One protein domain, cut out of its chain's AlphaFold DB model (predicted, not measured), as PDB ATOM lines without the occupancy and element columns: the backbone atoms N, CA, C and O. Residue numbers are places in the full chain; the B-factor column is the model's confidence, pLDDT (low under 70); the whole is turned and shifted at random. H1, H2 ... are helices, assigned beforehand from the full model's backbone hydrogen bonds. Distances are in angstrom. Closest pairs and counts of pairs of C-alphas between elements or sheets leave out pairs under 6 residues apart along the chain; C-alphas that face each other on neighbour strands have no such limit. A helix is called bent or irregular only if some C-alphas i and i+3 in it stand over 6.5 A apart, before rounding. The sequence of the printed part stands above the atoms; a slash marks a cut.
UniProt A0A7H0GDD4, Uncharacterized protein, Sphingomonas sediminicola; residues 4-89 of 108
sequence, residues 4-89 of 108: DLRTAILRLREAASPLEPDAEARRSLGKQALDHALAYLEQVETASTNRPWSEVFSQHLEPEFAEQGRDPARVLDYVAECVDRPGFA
ATOM      1  N   ASP A   4      23.478  19.893  82.694       88.69
ATOM      2  CA  ASP A   4      22.922  18.754  83.436       88.69
ATOM      3  C   ASP A   4      23.252  17.400  82.794       88.69
ATOM      4  O   ASP A   4      23.617  16.448  83.487       88.69
ATOM      5  N   LEU A   5      23.198  17.314  81.460       90.06
ATOM      6  CA  LEU A   5      23.576  16.101  80.730       90.06
ATOM      7  C   LEU A   5      25.077  15.832  80.856       90.06
ATOM      8  O   LEU A   5      25.493  14.682  80.981       90.06
ATOM      9  N   ARG A   6      25.899  16.886  80.872       90.69
ATOM     10  CA  ARG A   6      27.350  16.764  81.047       90.69
ATOM     11  C   ARG A   6      27.697  16.243  82.441       90.69
ATOM     12  O   ARG A   6      28.498  15.319  82.554       90.69
ATOM     13  N   THR A   7      27.059  16.779  83.479       94.00
ATOM     14  CA  THR A   7      27.219  16.317  84.866       94.00
ATOM     15  C   THR A   7      26.754  14.872  85.038       94.00
ATOM     16  O   THR A   7      27.458  14.068  85.649       94.00
ATOM     17  N   ALA A   8      25.615  14.506  84.443       92.06
ATOM     18  CA  ALA A   8      25.115  13.134  84.467       92.06
ATOM     19  C   ALA A   8      26.082  12.153  83.781       92.06
ATOM     20  O   ALA A   8      26.380  11.097  84.337       92.06
ATOM     21  N   ILE A   9      26.632  12.516  82.616       89.31
ATOM     22  CA  ILE A   9      27.625  11.698  81.901       89.31
ATOM     23  C   ILE A   9      28.901  11.521  82.729       89.31
ATOM     24  O   ILE A   9      29.436  10.416  82.781       89.31
ATOM     25  N   LEU A  10      29.398  12.577  83.377       91.44
ATOM     26  CA  LEU A  10      30.602  12.490  84.207       91.44
ATOM     27  C   LEU A  10      30.390  11.577  85.416       91.44
ATOM     28  O   LEU A  10      31.214  10.699  85.651       91.44
ATOM     29  N   ARG A  11      29.251  11.701  86.105       90.31
ATOM     30  CA  ARG A  11      28.891  10.811  87.216       90.31
ATOM     31  C   ARG A  11      28.766   9.353  86.769       90.31
ATOM     32  O   ARG A  11      29.230   8.458  87.466       90.31
ATOM     33  N   LEU A  12      28.142   9.103  85.617       85.50
ATOM     34  CA  LEU A  12      28.025   7.750  85.064       85.50
ATOM     35  C   LEU A  12      29.387   7.179  84.667       85.50
ATOM     36  O   LEU A  12      29.637   6.005  84.905       85.50
ATOM     37  N   ARG A  13      30.285   7.997  84.111       79.75
ATOM     38  CA  ARG A  13      31.664   7.582  83.818       79.75
ATOM     39  C   ARG A  13      32.445   7.254  85.079       79.75
ATOM     40  O   ARG A  13      33.167   6.270  85.084       79.75
ATOM     41  N   GLU A  14      32.292   8.042  86.134       81.25
ATOM     42  CA  GLU A  14      32.935   7.781  87.421       81.25
ATOM     43  C   GLU A  14      32.392   6.498  88.066       81.25
ATOM     44  O   GLU A  14      33.167   5.677  88.539       81.25
ATOM     45  N   ALA A  15      31.079   6.261  87.972       77.19
ATOM     46  CA  ALA A  15      30.450   5.011  88.401       77.19
ATOM     47  C   ALA A  15      30.839   3.797  87.533       77.19
ATOM     48  O   ALA A  15      30.858   2.679  88.035       77.19
ATOM     49  N   ALA A  16      31.151   4.005  86.250       67.44
ATOM     50  CA  ALA A  16      31.590   2.958  85.328       67.44
ATOM     51  C   ALA A  16      33.110   2.724  85.349       67.44
ATOM     52  O   ALA A  16      33.571   1.675  84.916       67.44
ATOM     53  N   SER A  17      33.897   3.671  85.862       63.53
ATOM     54  CA  SER A  17      35.358   3.566  85.935       63.53
ATOM     55  C   SER A  17      35.877   2.321  86.674       63.53
ATOM     56  O   SER A  17      36.941   1.850  86.288       63.53
ATOM     57  N   PRO A  18      35.188   1.762  87.691       67.25
ATOM     58  CA  PRO A  18      35.574   0.494  88.312       67.25
ATOM     59  C   PRO A  18      35.277  -0.747  87.455       67.25
ATOM     60  O   PRO A  18      35.776  -1.823  87.770       67.25
ATOM     61  N   LEU A  19      34.433  -0.629  86.422       65.06
ATOM     62  CA  LEU A  19      33.975  -1.760  85.604       65.06
ATOM     63  C   LEU A  19      34.911  -2.054  84.425       65.06
ATOM     64  O   LEU A  19      34.960  -3.188  83.952       65.06
ATOM     65  N   GLU A  20      35.654  -1.054  83.953       73.56
ATOM     66  CA  GLU A  20      36.610  -1.208  82.855       73.56
ATOM     67  C   GLU A  20      38.012  -1.498  83.413       73.56
ATOM     68  O   GLU A  20      38.576  -0.653  84.114       73.56
ATOM     69  N   PRO A  21      38.617  -2.661  83.110       80.56
ATOM     70  CA  PRO A  21      39.978  -2.945  83.534       80.56
ATOM     71  C   PRO A  21      40.956  -1.957  82.891       80.56
ATOM     72  O   PRO A  21      40.889  -1.652  81.693       80.56
ATOM     73  N   ASP A  22      41.919  -1.483  83.680       87.19
ATOM     74  CA  ASP A  22      42.975  -0.616  83.173       87.19
ATOM     75  C   ASP A  22      43.881  -1.338  82.148       87.19
ATOM     76  O   ASP A  22      43.701  -2.505  81.786       87.19
ATOM     77  N   ALA A  23      44.856  -0.618  81.594       88.12
ATOM     78  CA  ALA A  23      45.739  -1.176  80.571       88.12
ATOM     79  C   ALA A  23      46.585  -2.364  81.069       88.12
ATOM     80  O   ALA A  23      46.886  -3.266  80.282       88.12
ATOM     81  N   GLU A  24      46.980  -2.371  82.339       92.69
ATOM     82  CA  GLU A  24      47.782  -3.440  82.928       92.69
ATOM     83  C   GLU A  24      46.919  -4.669  83.210       92.69
ATOM     84  O   GLU A  24      47.264  -5.771  82.774       92.69
ATOM     85  N   ALA A  25      45.751  -4.469  83.822       89.50
ATOM     86  CA  ALA A  25      44.760  -5.507  84.062       89.50
ATOM     87  C   ALA A  25      44.323  -6.180  82.751       89.50
ATOM     88  O   ALA A  25      44.316  -7.408  82.661       89.50
ATOM     89  N   ARG A  26      44.062  -5.403  81.688       91.31
ATOM     90  CA  ARG A  26      43.751  -5.950  80.354       91.31
ATOM     91  C   ARG A  26      44.891  -6.776  79.775       91.31
ATOM     92  O   ARG A  26      44.642  -7.831  79.197       91.31
ATOM     93  N   ARG A  27      46.138  -6.325  79.922       95.00
ATOM     94  CA  ARG A  27      47.306  -7.079  79.442       95.00
ATOM     95  C   ARG A  27      47.467  -8.391  80.206       95.00
ATOM     96  O   ARG A  27      47.729  -9.417  79.585       95.00
ATOM     97  N   SER A  28      47.298  -8.356  81.527       94.56
ATOM     98  CA  SER A  28      47.360  -9.543  82.382       94.56
ATOM     99  C   SER A  28      46.283 -10.559  82.001       94.56
ATOM    100  O   SER A  28      46.603 -11.718  81.743       94.56
ATOM    101  N   LEU A  29      45.031 -10.112  81.860       93.62
ATOM    102  CA  LEU A  29      43.919 -10.953  81.412       93.62
ATOM    103  C   LEU A  29      44.179 -11.545  80.022       93.62
ATOM    104  O   LEU A  29      43.992 -12.739  79.817       93.62
ATOM    105  N   GLY A  30      44.650 -10.726  79.078       95.44
ATOM    106  CA  GLY A  30      44.964 -11.178  77.725       95.44
ATOM    107  C   GLY A  30      46.043 -12.262  77.698       95.44
ATOM    108  O   GLY A  30      45.927 -13.216  76.935       95.44
ATOM    109  N   LYS A  31      47.057 -12.158  78.566       97.62
ATOM    110  CA  LYS A  31      48.068 -13.207  78.721       97.62
ATOM    111  C   LYS A  31      47.454 -14.501  79.261       97.62
ATOM    112  O   LYS A  31      47.683 -15.549  78.676       97.62
ATOM    113  N   GLN A  32      46.640 -14.423  80.314       97.25
ATOM    114  CA  GLN A  32      45.986 -15.604  80.893       97.25
ATOM    115  C   GLN A  32      45.064 -16.308  79.889       97.25
ATOM    116  O   GLN A  32      45.087 -17.529  79.784       97.25
ATOM    117  N   ALA A  33      44.297 -15.545  79.108       96.94
ATOM    118  CA  ALA A  33      43.435 -16.095  78.067       96.94
ATOM    119  C   ALA A  33      44.237 -16.767  76.936       96.94
ATOM    120  O   ALA A  33      43.839 -17.821  76.441       96.94
ATOM    121  N   LEU A  34      45.375 -16.180  76.542       97.38
ATOM    122  CA  LEU A  34      46.279 -16.796  75.569       97.38
ATOM    123  C   LEU A  34      46.880 -18.096  76.116       97.38
ATOM    124  O   LEU A  34      46.836 -19.111  75.429       97.38
ATOM    125  N   ASP A  35      47.396 -18.073  77.345       97.69
ATOM    126  CA  ASP A  35      47.983 -19.246  78.001       97.69
ATOM    127  C   ASP A  35      46.942 -20.379  78.123       97.69
ATOM    128  O   ASP A  35      47.244 -21.533  77.819       97.69
ATOM    129  N   HIS A  36      45.689 -20.049  78.460       96.50
ATOM    130  CA  HIS A  36      44.555 -20.982  78.468       96.50
ATOM    131  C   HIS A  36      44.300 -21.615  77.093       96.50
ATOM    132  O   HIS A  36      44.197 -22.838  76.979       96.50
ATOM    133  N   ALA A  37      44.237 -20.804  76.032       94.75
ATOM    134  CA  ALA A  37      44.014 -21.301  74.676       94.75
ATOM    135  C   ALA A  37      45.160 -22.208  74.195       94.75
ATOM    136  O   ALA A  37      44.916 -23.246  73.580       94.75
ATOM    137  N   LEU A  38      46.409 -21.849  74.505       95.06
ATOM    138  CA  LEU A  38      47.578 -22.670  74.181       95.06
ATOM    139  C   LEU A  38      47.543 -24.008  74.926       95.06
ATOM    140  O   LEU A  38      47.705 -25.052  74.296       95.06
ATOM    141  N   ALA A  39      47.229 -23.997  76.224       94.44
ATOM    142  CA  ALA A  39      47.069 -25.217  77.012       94.44
ATOM    143  C   ALA A  39      45.950 -26.118  76.460       94.44
ATOM    144  O   ALA A  39      46.091 -27.342  76.421       94.44
ATOM    145  N   TYR A  40      44.848 -25.532  75.975       92.44
ATOM    146  CA  TYR A  40      43.814 -26.287  75.273       92.44
ATOM    147  C   TYR A  40      44.353 -26.931  73.988       92.44
ATOM    148  O   TYR A  40      44.106 -28.111  73.757       92.44
ATOM    149  N   LEU A  41      45.103 -26.207  73.156       90.88
ATOM    150  CA  LEU A  41      45.630 -26.744  71.896       90.88
ATOM    151  C   LEU A  41      46.660 -27.864  72.111       90.88
ATOM    152  O   LEU A  41      46.682 -28.824  71.341       90.88
ATOM    153  N   GLU A  42      47.461 -27.797  73.174       92.38
ATOM    154  CA  GLU A  42      48.436 -28.841  73.526       92.38
ATOM    155  C   GLU A  42      47.779 -30.202  73.811       92.38
ATOM    156  O   GLU A  42      48.339 -31.250  73.480       92.38
ATOM    157  N   GLN A  43      46.565 -30.214  74.370       89.81
ATOM    158  CA  GLN A  43      45.835 -31.456  74.654       89.81
ATOM    159  C   GLN A  43      45.033 -31.992  73.453       89.81
ATOM    160  O   GLN A  43      44.683 -33.171  73.463       89.81
ATOM    161  N   VAL A  44      44.739 -31.191  72.417       86.69
ATOM    162  CA  VAL A  44      43.827 -31.564  71.305       86.69
ATOM    163  C   VAL A  44      44.234 -32.864  70.601       86.69
ATOM    164  O   VAL A  44      43.379 -33.657  70.196       86.69
ATOM    165  N   GLU A  45      45.539 -33.110  70.467       85.44
ATOM    166  CA  GLU A  45      46.050 -34.310  69.800       85.44
ATOM    167  C   GLU A  45      45.806 -35.585  70.598       85.44
ATOM    168  O   GLU A  45      45.707 -36.653  70.006       85.44
ATOM    169  N   THR A  46      45.734 -35.520  71.926       88.50
ATOM    170  CA  THR A  46      45.661 -36.710  72.790       88.50
ATOM    171  C   THR A  46      44.313 -36.863  73.478       88.50
ATOM    172  O   THR A  46      43.887 -37.996  73.700       88.50
ATOM    173  N   ALA A  47      43.615 -35.758  73.736       88.25
ATOM    174  CA  ALA A  47      42.313 -35.731  74.376       88.25
ATOM    175  C   ALA A  47      41.248 -36.512  73.589       88.25
ATOM    176  O   ALA A  47      41.332 -36.702  72.370       88.25
ATOM    177  N   SER A  48      40.218 -36.959  74.311       89.25
ATOM    178  CA  SER A  48      39.039 -37.552  73.686       89.25
ATOM    179  C   SER A  48      38.363 -36.534  72.774       89.25
ATOM    180  O   SER A  48      38.081 -35.412  73.187       89.25
ATOM    181  N   THR A  49      38.051 -36.959  71.554       88.06
ATOM    182  CA  THR A  49      37.308 -36.163  70.572       88.06
ATOM    183  C   THR A  49      35.835 -35.967  70.964       88.06
ATOM    184  O   THR A  49      35.172 -35.072  70.445       88.06
ATOM    185  N   ASN A  50      35.319 -36.796  71.877       91.06
ATOM    186  CA  ASN A  50      33.963 -36.706  72.409       91.06
ATOM    187  C   ASN A  50      33.985 -36.868  73.934       91.06
ATOM    188  O   ASN A  50      34.492 -37.874  74.445       91.06
ATOM    189  N   ARG A  51      33.431 -35.894  74.651       91.12
ATOM    190  CA  ARG A  51      33.187 -35.958  76.092       91.12
ATOM    191  C   ARG A  51      31.690 -35.863  76.396       91.12
ATOM    192  O   ARG A  51      30.959 -35.220  75.640       91.12
ATOM    193  N   PRO A  52      31.214 -36.482  77.492       93.25
ATOM    194  CA  PRO A  52      29.804 -36.465  77.863       93.25
ATOM    195  C   PRO A  52      29.214 -35.052  77.928       93.25
ATOM    196  O   PRO A  52      29.751 -34.167  78.588       93.25
ATOM    197  N   TRP A  53      28.043 -34.861  77.316       91.25
ATOM    198  CA  TRP A  53      27.296 -33.600  77.398       91.25
ATOM    199  C   TRP A  53      26.839 -33.256  78.820       91.25
ATOM    200  O   TRP A  53      26.601 -32.092  79.109       91.25
ATOM    201  N   SER A  54      26.758 -34.239  79.721       91.81
ATOM    202  CA  SER A  54      26.468 -34.013  81.142       91.81
ATOM    203  C   SER A  54      27.564 -33.234  81.878       91.81
ATOM    204  O   SER A  54      27.328 -32.782  82.991       91.81
ATOM    205  N   GLU A  55      28.760 -33.102  81.294       91.62
ATOM    206  CA  GLU A  55      29.834 -32.271  81.851       91.62
ATOM    207  C   GLU A  55      29.631 -30.777  81.534       91.62
ATOM    208  O   GLU A  55      30.173 -29.925  82.246       91.62
ATOM    209  N   VAL A  56      28.817 -30.445  80.520       90.38
ATOM    210  CA  VAL A  56      28.459 -29.058  80.184       90.38
ATOM    211  C   VAL A  56      27.701 -28.442  81.354       90.38
ATOM    212  O   VAL A  56      26.691 -28.989  81.793       90.38
ATOM    213  N   PHE A  57      28.190 -27.303  81.847       87.94
ATOM    214  CA  PHE A  57      27.635 -26.612  83.022       87.94
ATOM    215  C   PHE A  57      27.480 -27.518  84.258       87.94
ATOM    216  O   PHE A  57      26.585 -27.328  85.074       87.94
ATOM    217  N   SER A  58      28.366 -28.510  84.411       90.31
ATOM    218  CA  SER A  58      28.408 -29.377  85.601       90.31
ATOM    219  C   SER A  58      28.789 -28.626  86.881       90.31
ATOM    220  O   SER A  58      28.537 -29.101  87.989       90.31
ATOM    221  N   GLN A  59      29.379 -27.442  86.730       90.81
ATOM    222  CA  GLN A  59      29.548 -26.452  87.782       90.81
ATOM    223  C   GLN A  59      28.755 -25.199  87.416       90.81
ATOM    224  O   GLN A  59      28.470 -24.953  86.247       90.81
ATOM    225  N   HIS A  60      28.457 -24.379  88.420       89.56
ATOM    226  CA  HIS A  60      27.838 -23.073  88.236       89.56
ATOM    227  C   HIS A  60      28.679 -22.001  88.924       89.56
ATOM    228  O   HIS A  60      29.249 -22.210  90.000       89.56
ATOM    229  N   LEU A  61      28.772 -20.840  88.282       88.88
ATOM    230  CA  LEU A  61      29.345 -19.652  88.890       88.88
ATOM    231  C   LEU A  61      28.252 -18.983  89.724       88.88
ATOM    232  O   LEU A  61      27.397 -18.320  89.165       88.88
ATOM    233  N   GLU A  62      28.278 -19.133  91.048       89.19
ATOM    234  CA  GLU A  62      27.273 -18.520  91.932       89.19
ATOM    235  C   GLU A  62      27.743 -17.157  92.467       89.19
ATOM    236  O   GLU A  62      28.913 -17.040  92.862       89.19
ATOM    237  N   PRO A  63      26.909 -16.099  92.444       89.31
ATOM    238  CA  PRO A  63      25.671 -15.984  91.656       89.31
ATOM    239  C   PRO A  63      25.972 -15.897  90.149       89.31
ATOM    240  O   PRO A  63      27.000 -15.330  89.777       89.31
ATOM    241  N   GLU A  64      25.082 -16.385  89.281       86.00
ATOM    242  CA  GLU A  64      25.313 -16.409  87.818       86.00
ATOM    243  C   GLU A  64      25.801 -15.053  87.278       86.00
ATOM    244  O   GLU A  64      26.810 -14.970  86.574       86.00
ATOM    245  N   PHE A  65      25.157 -13.977  87.735       86.00
ATOM    246  CA  PHE A  65      25.564 -12.599  87.492       86.00
ATOM    247  C   PHE A  65      26.030 -11.972  88.802       86.00
ATOM    248  O   PHE A  65      25.231 -11.655  89.681       86.00
ATOM    249  N   ALA A  66      27.344 -11.826  88.948       87.50
ATOM    250  CA  ALA A  66      27.924 -11.164  90.105       87.50
ATOM    251  C   ALA A  66      27.874  -9.641  89.938       87.50
ATOM    252  O   ALA A  66      28.185  -9.110  88.877       87.50
ATOM    253  N   GLU A  67      27.562  -8.943  91.029       83.75
ATOM    254  CA  GLU A  67      27.610  -7.473  91.112       83.75
ATOM    255  C   GLU A  67      29.044  -6.917  90.986       83.75
ATOM    256  O   GLU A  67      29.251  -5.716  90.836       83.75
ATOM    257  N   GLN A  68      30.054  -7.786  91.095       83.19
ATOM    258  CA  GLN A  68      31.478  -7.456  91.074       83.19
ATOM    259  C   GLN A  68      32.230  -8.412  90.143       83.19
ATOM    260  O   GLN A  68      31.792  -9.537  89.895       83.19
ATOM    261  N   GLY A  69      33.394  -7.971  89.662       84.75
ATOM    262  CA  GLY A  69      34.281  -8.799  88.847       84.75
ATOM    263  C   GLY A  69      34.712 -10.079  89.570       84.75
ATOM    264  O   GLY A  69      34.965 -10.076  90.775       84.75
ATOM    265  N   ARG A  70      34.801 -11.178  88.817       89.69
ATOM    266  CA  ARG A  70      35.347 -12.456  89.292       89.69
ATOM    267  C   ARG A  70      36.845 -12.521  89.028       89.69
ATOM    268  O   ARG A  70      37.341 -11.880  88.103       89.69
ATOM    269  N   ASP A  71      37.534 -13.349  89.805       90.50
ATOM    270  CA  ASP A  71      38.915 -13.721  89.512       90.50
ATOM    271  C   ASP A  71      39.004 -14.374  88.116       90.50
ATOM    272  O   ASP A  71      38.345 -15.399  87.889       90.50
ATOM    273  N   PRO A  72      39.784 -13.805  87.176       91.94
ATOM    274  CA  PRO A  72      39.935 -14.351  85.834       91.94
ATOM    275  C   PRO A  72      40.373 -15.810  85.795       91.94
ATOM    276  O   PRO A  72      39.846 -16.565  84.980       91.94
ATOM    277  N   ALA A  73      41.279 -16.225  86.685       93.19
ATOM    278  CA  ALA A  73      41.768 -17.601  86.714       93.19
ATOM    279  C   ALA A  73      40.618 -18.580  86.984       93.19
ATOM    280  O   ALA A  73      40.418 -19.532  86.233       93.19
ATOM    281  N   ARG A  74      39.766 -18.273  87.972       93.56
ATOM    282  CA  ARG A  74      38.590 -19.096  88.278       93.56
ATOM    283  C   ARG A  74      37.585 -19.159  87.125       93.56
ATOM    284  O   ARG A  74      36.938 -20.190  86.942       93.56
ATOM    285  N   VAL A  75      37.416 -18.069  86.375       94.56
ATOM    286  CA  VAL A  75      36.529 -18.046  85.199       94.56
ATOM    287  C   VAL A  75      37.111 -18.885  84.063       94.56
ATOM    288  O   VAL A  75      36.372 -19.645  83.445       94.56
ATOM    289  N   LEU A  76      38.419 -18.800  83.809       95.81
ATOM    290  CA  LEU A  76      39.086 -19.612  82.789       95.81
ATOM    291  C   LEU A  76      39.054 -21.105  83.139       95.81
ATOM    292  O   LEU A  76      38.749 -21.912  82.266       95.81
ATOM    293  N   ASP A  77      39.233 -21.471  84.413       94.75
ATOM    294  CA  ASP A  77      39.056 -22.854  84.880       94.75
ATOM    295  C   ASP A  77      37.634 -23.362  84.611       94.75
ATOM    296  O   ASP A  77      37.436 -24.468  84.106       94.75
ATOM    297  N   TYR A  78      36.626 -22.531  84.901       95.25
ATOM    298  CA  TYR A  78      35.233 -22.852  84.606       95.25
ATOM    299  C   TYR A  78      34.999 -23.059  83.104       95.25
ATOM    300  O   TYR A  78      34.373 -24.043  82.710       95.25
ATOM    301  N   VAL A  79      35.523 -22.166  82.259       95.00
ATOM    302  CA  VAL A  79      35.429 -22.290  80.797       95.00
ATOM    303  C   VAL A  79      36.120 -23.575  80.325       95.00
ATOM    304  O   VAL A  79      35.521 -24.337  79.567       95.00
ATOM    305  N   ALA A  80      37.309 -23.890  80.851       93.56
ATOM    306  CA  ALA A  80      38.034 -25.117  80.525       93.56
ATOM    307  C   ALA A  80      37.190 -26.370  80.796       93.56
ATOM    308  O   ALA A  80      37.132 -27.292  79.982       93.56
ATOM    309  N   GLU A  81      36.570 -26.431  81.973       93.19
ATOM    310  CA  GLU A  81      35.893 -27.625  82.475       93.19
ATOM    311  C   GLU A  81      34.472 -27.780  81.948       93.19
ATOM    312  O   GLU A  81      34.069 -28.894  81.626       93.19
ATOM    313  N   CYS A  82      33.725 -26.682  81.853       93.62
ATOM    314  CA  CYS A  82      32.291 -26.710  81.579       93.62
ATOM    315  C   CYS A  82      31.931 -26.332  80.140       93.62
ATOM    316  O   CYS A  82      30.779 -26.533  79.754       93.62
ATOM    317  N   VAL A  83      32.870 -25.778  79.363       91.31
ATOM    318  CA  VAL A  83      32.612 -25.281  78.001       91.31
ATOM    319  C   VAL A  83      33.566 -25.905  76.984       91.31
ATOM    320  O   VAL A  83      33.101 -26.532  76.039       91.31
ATOM    321  N   ASP A  84      34.880 -25.791  77.184       91.44
ATOM    322  CA  ASP A  84      35.867 -26.157  76.157       91.44
ATOM    323  C   ASP A  84      36.064 -27.670  76.011       91.44
ATOM    324  O   ASP A  84      36.238 -28.186  74.904       91.44
ATOM    325  N   ARG A  85      36.119 -28.388  77.140       90.25
ATOM    326  CA  ARG A  85      36.350 -29.841  77.167       90.25
ATOM    327  C   ARG A  85      35.095 -30.664  76.842       90.25
ATOM    328  O   ARG A  85      35.258 -31.665  76.137       90.25
ATOM    329  N   PRO A  86      33.897 -30.348  77.371       92.94
ATOM    330  CA  PRO A  86      32.703 -31.152  77.121       92.94
ATOM    331  C   PRO A  86      32.238 -31.107  75.658       92.94
ATOM    332  O   PRO A  86      32.452 -30.131  74.945       92.94
ATOM    333  N   GLY A  87      31.538 -32.151  75.209       90.62
ATOM    334  CA  GLY A  87      31.002 -32.221  73.848       90.62
ATOM    335  C   GLY A  87      32.036 -32.670  72.810       90.62
ATOM    336  O   GLY A  87      32.854 -33.553  73.071       90.62
ATOM    337  N   PHE A  88      31.952 -32.116  71.597       88.31
ATOM    338  CA  PHE A  88      32.801 -32.517  70.470       88.31
ATOM    339  C   PHE A  88      33.975 -31.561  70.266       88.31
ATOM    340  O   PHE A  88      33.783 -30.392  69.934       88.31
ATOM    341  N   ALA A  89      35.194 -32.091  70.345       88.75
ATOM    342  CA  ALA A  89      36.402 -31.354  69.995       88.75
ATOM    343  C   ALA A  89      36.607 -31.371  68.470       88.75
ATOM    344  O   ALA A  89      37.337 -32.207  67.934       88.75
TER     345      ALA A  89
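This is residues 4 to 89 of the 108 residues of an uncharacterized protein of Sphingomonas sediminicola (UniProt A0A7H0GDD4). A free helical arm, H1, sticks out from one end of a body in which the long helix H2 and the shorter helix H3 run side by side. From the end of H2 the chain turns through residues 45 to 71, a long loop that runs back past H3 to the beginning of H3. The printed part has 86 residues, with three named helices in the order H1, H2, H3 and no named strand; the class is all helix. It is only just loose, close to extended, with a radius of gyration of the C-alphas of 18.0 A and spans of 59 by 26 by 18 A.

H1, residues 4 to 16, is apart from both H2, residues 23 to 44, and H3, residues 72 to 84. H2 and H3 touch, and their closest C-alphas, those of Leu 29 and Pro 72, are 6.9 A apart. They run the same way at a shallow tilt of 31 degrees. Residues 50 to 51 pair with residues 87 to 88, antiparallel. In H1 every O i to N i+4 pair is within hydrogen-bond range; in H2 it is 17 of 18 and in H3 8 of 9.

H1 begins at C-alpha 4, (22.922, 18.754, 83.436), and is 18.1 A long. H2 begins at C-alpha 23, (45.739, -1.176, 80.571), and is 31.8 A long. H3, 15.8 A long, ends at C-alpha 84, (35.867, -26.157, 76.157); it is neither bent nor irregular, but only just: C-alphas 81 and 84 are 6.5 A apart.

The C-alphas of Asp 4 and Thr 46, the two farthest apart, are 60.9 A apart. Residues 4 to 17, 22 to 27 and 62 to 67 stand free. The link from H1 to H2 is short, with 6 residues, and that from H2 to H3 is long, with 27. The printed part has no cut; its mean pLDDT is 89.3, and residues 16 to 19 are under 70.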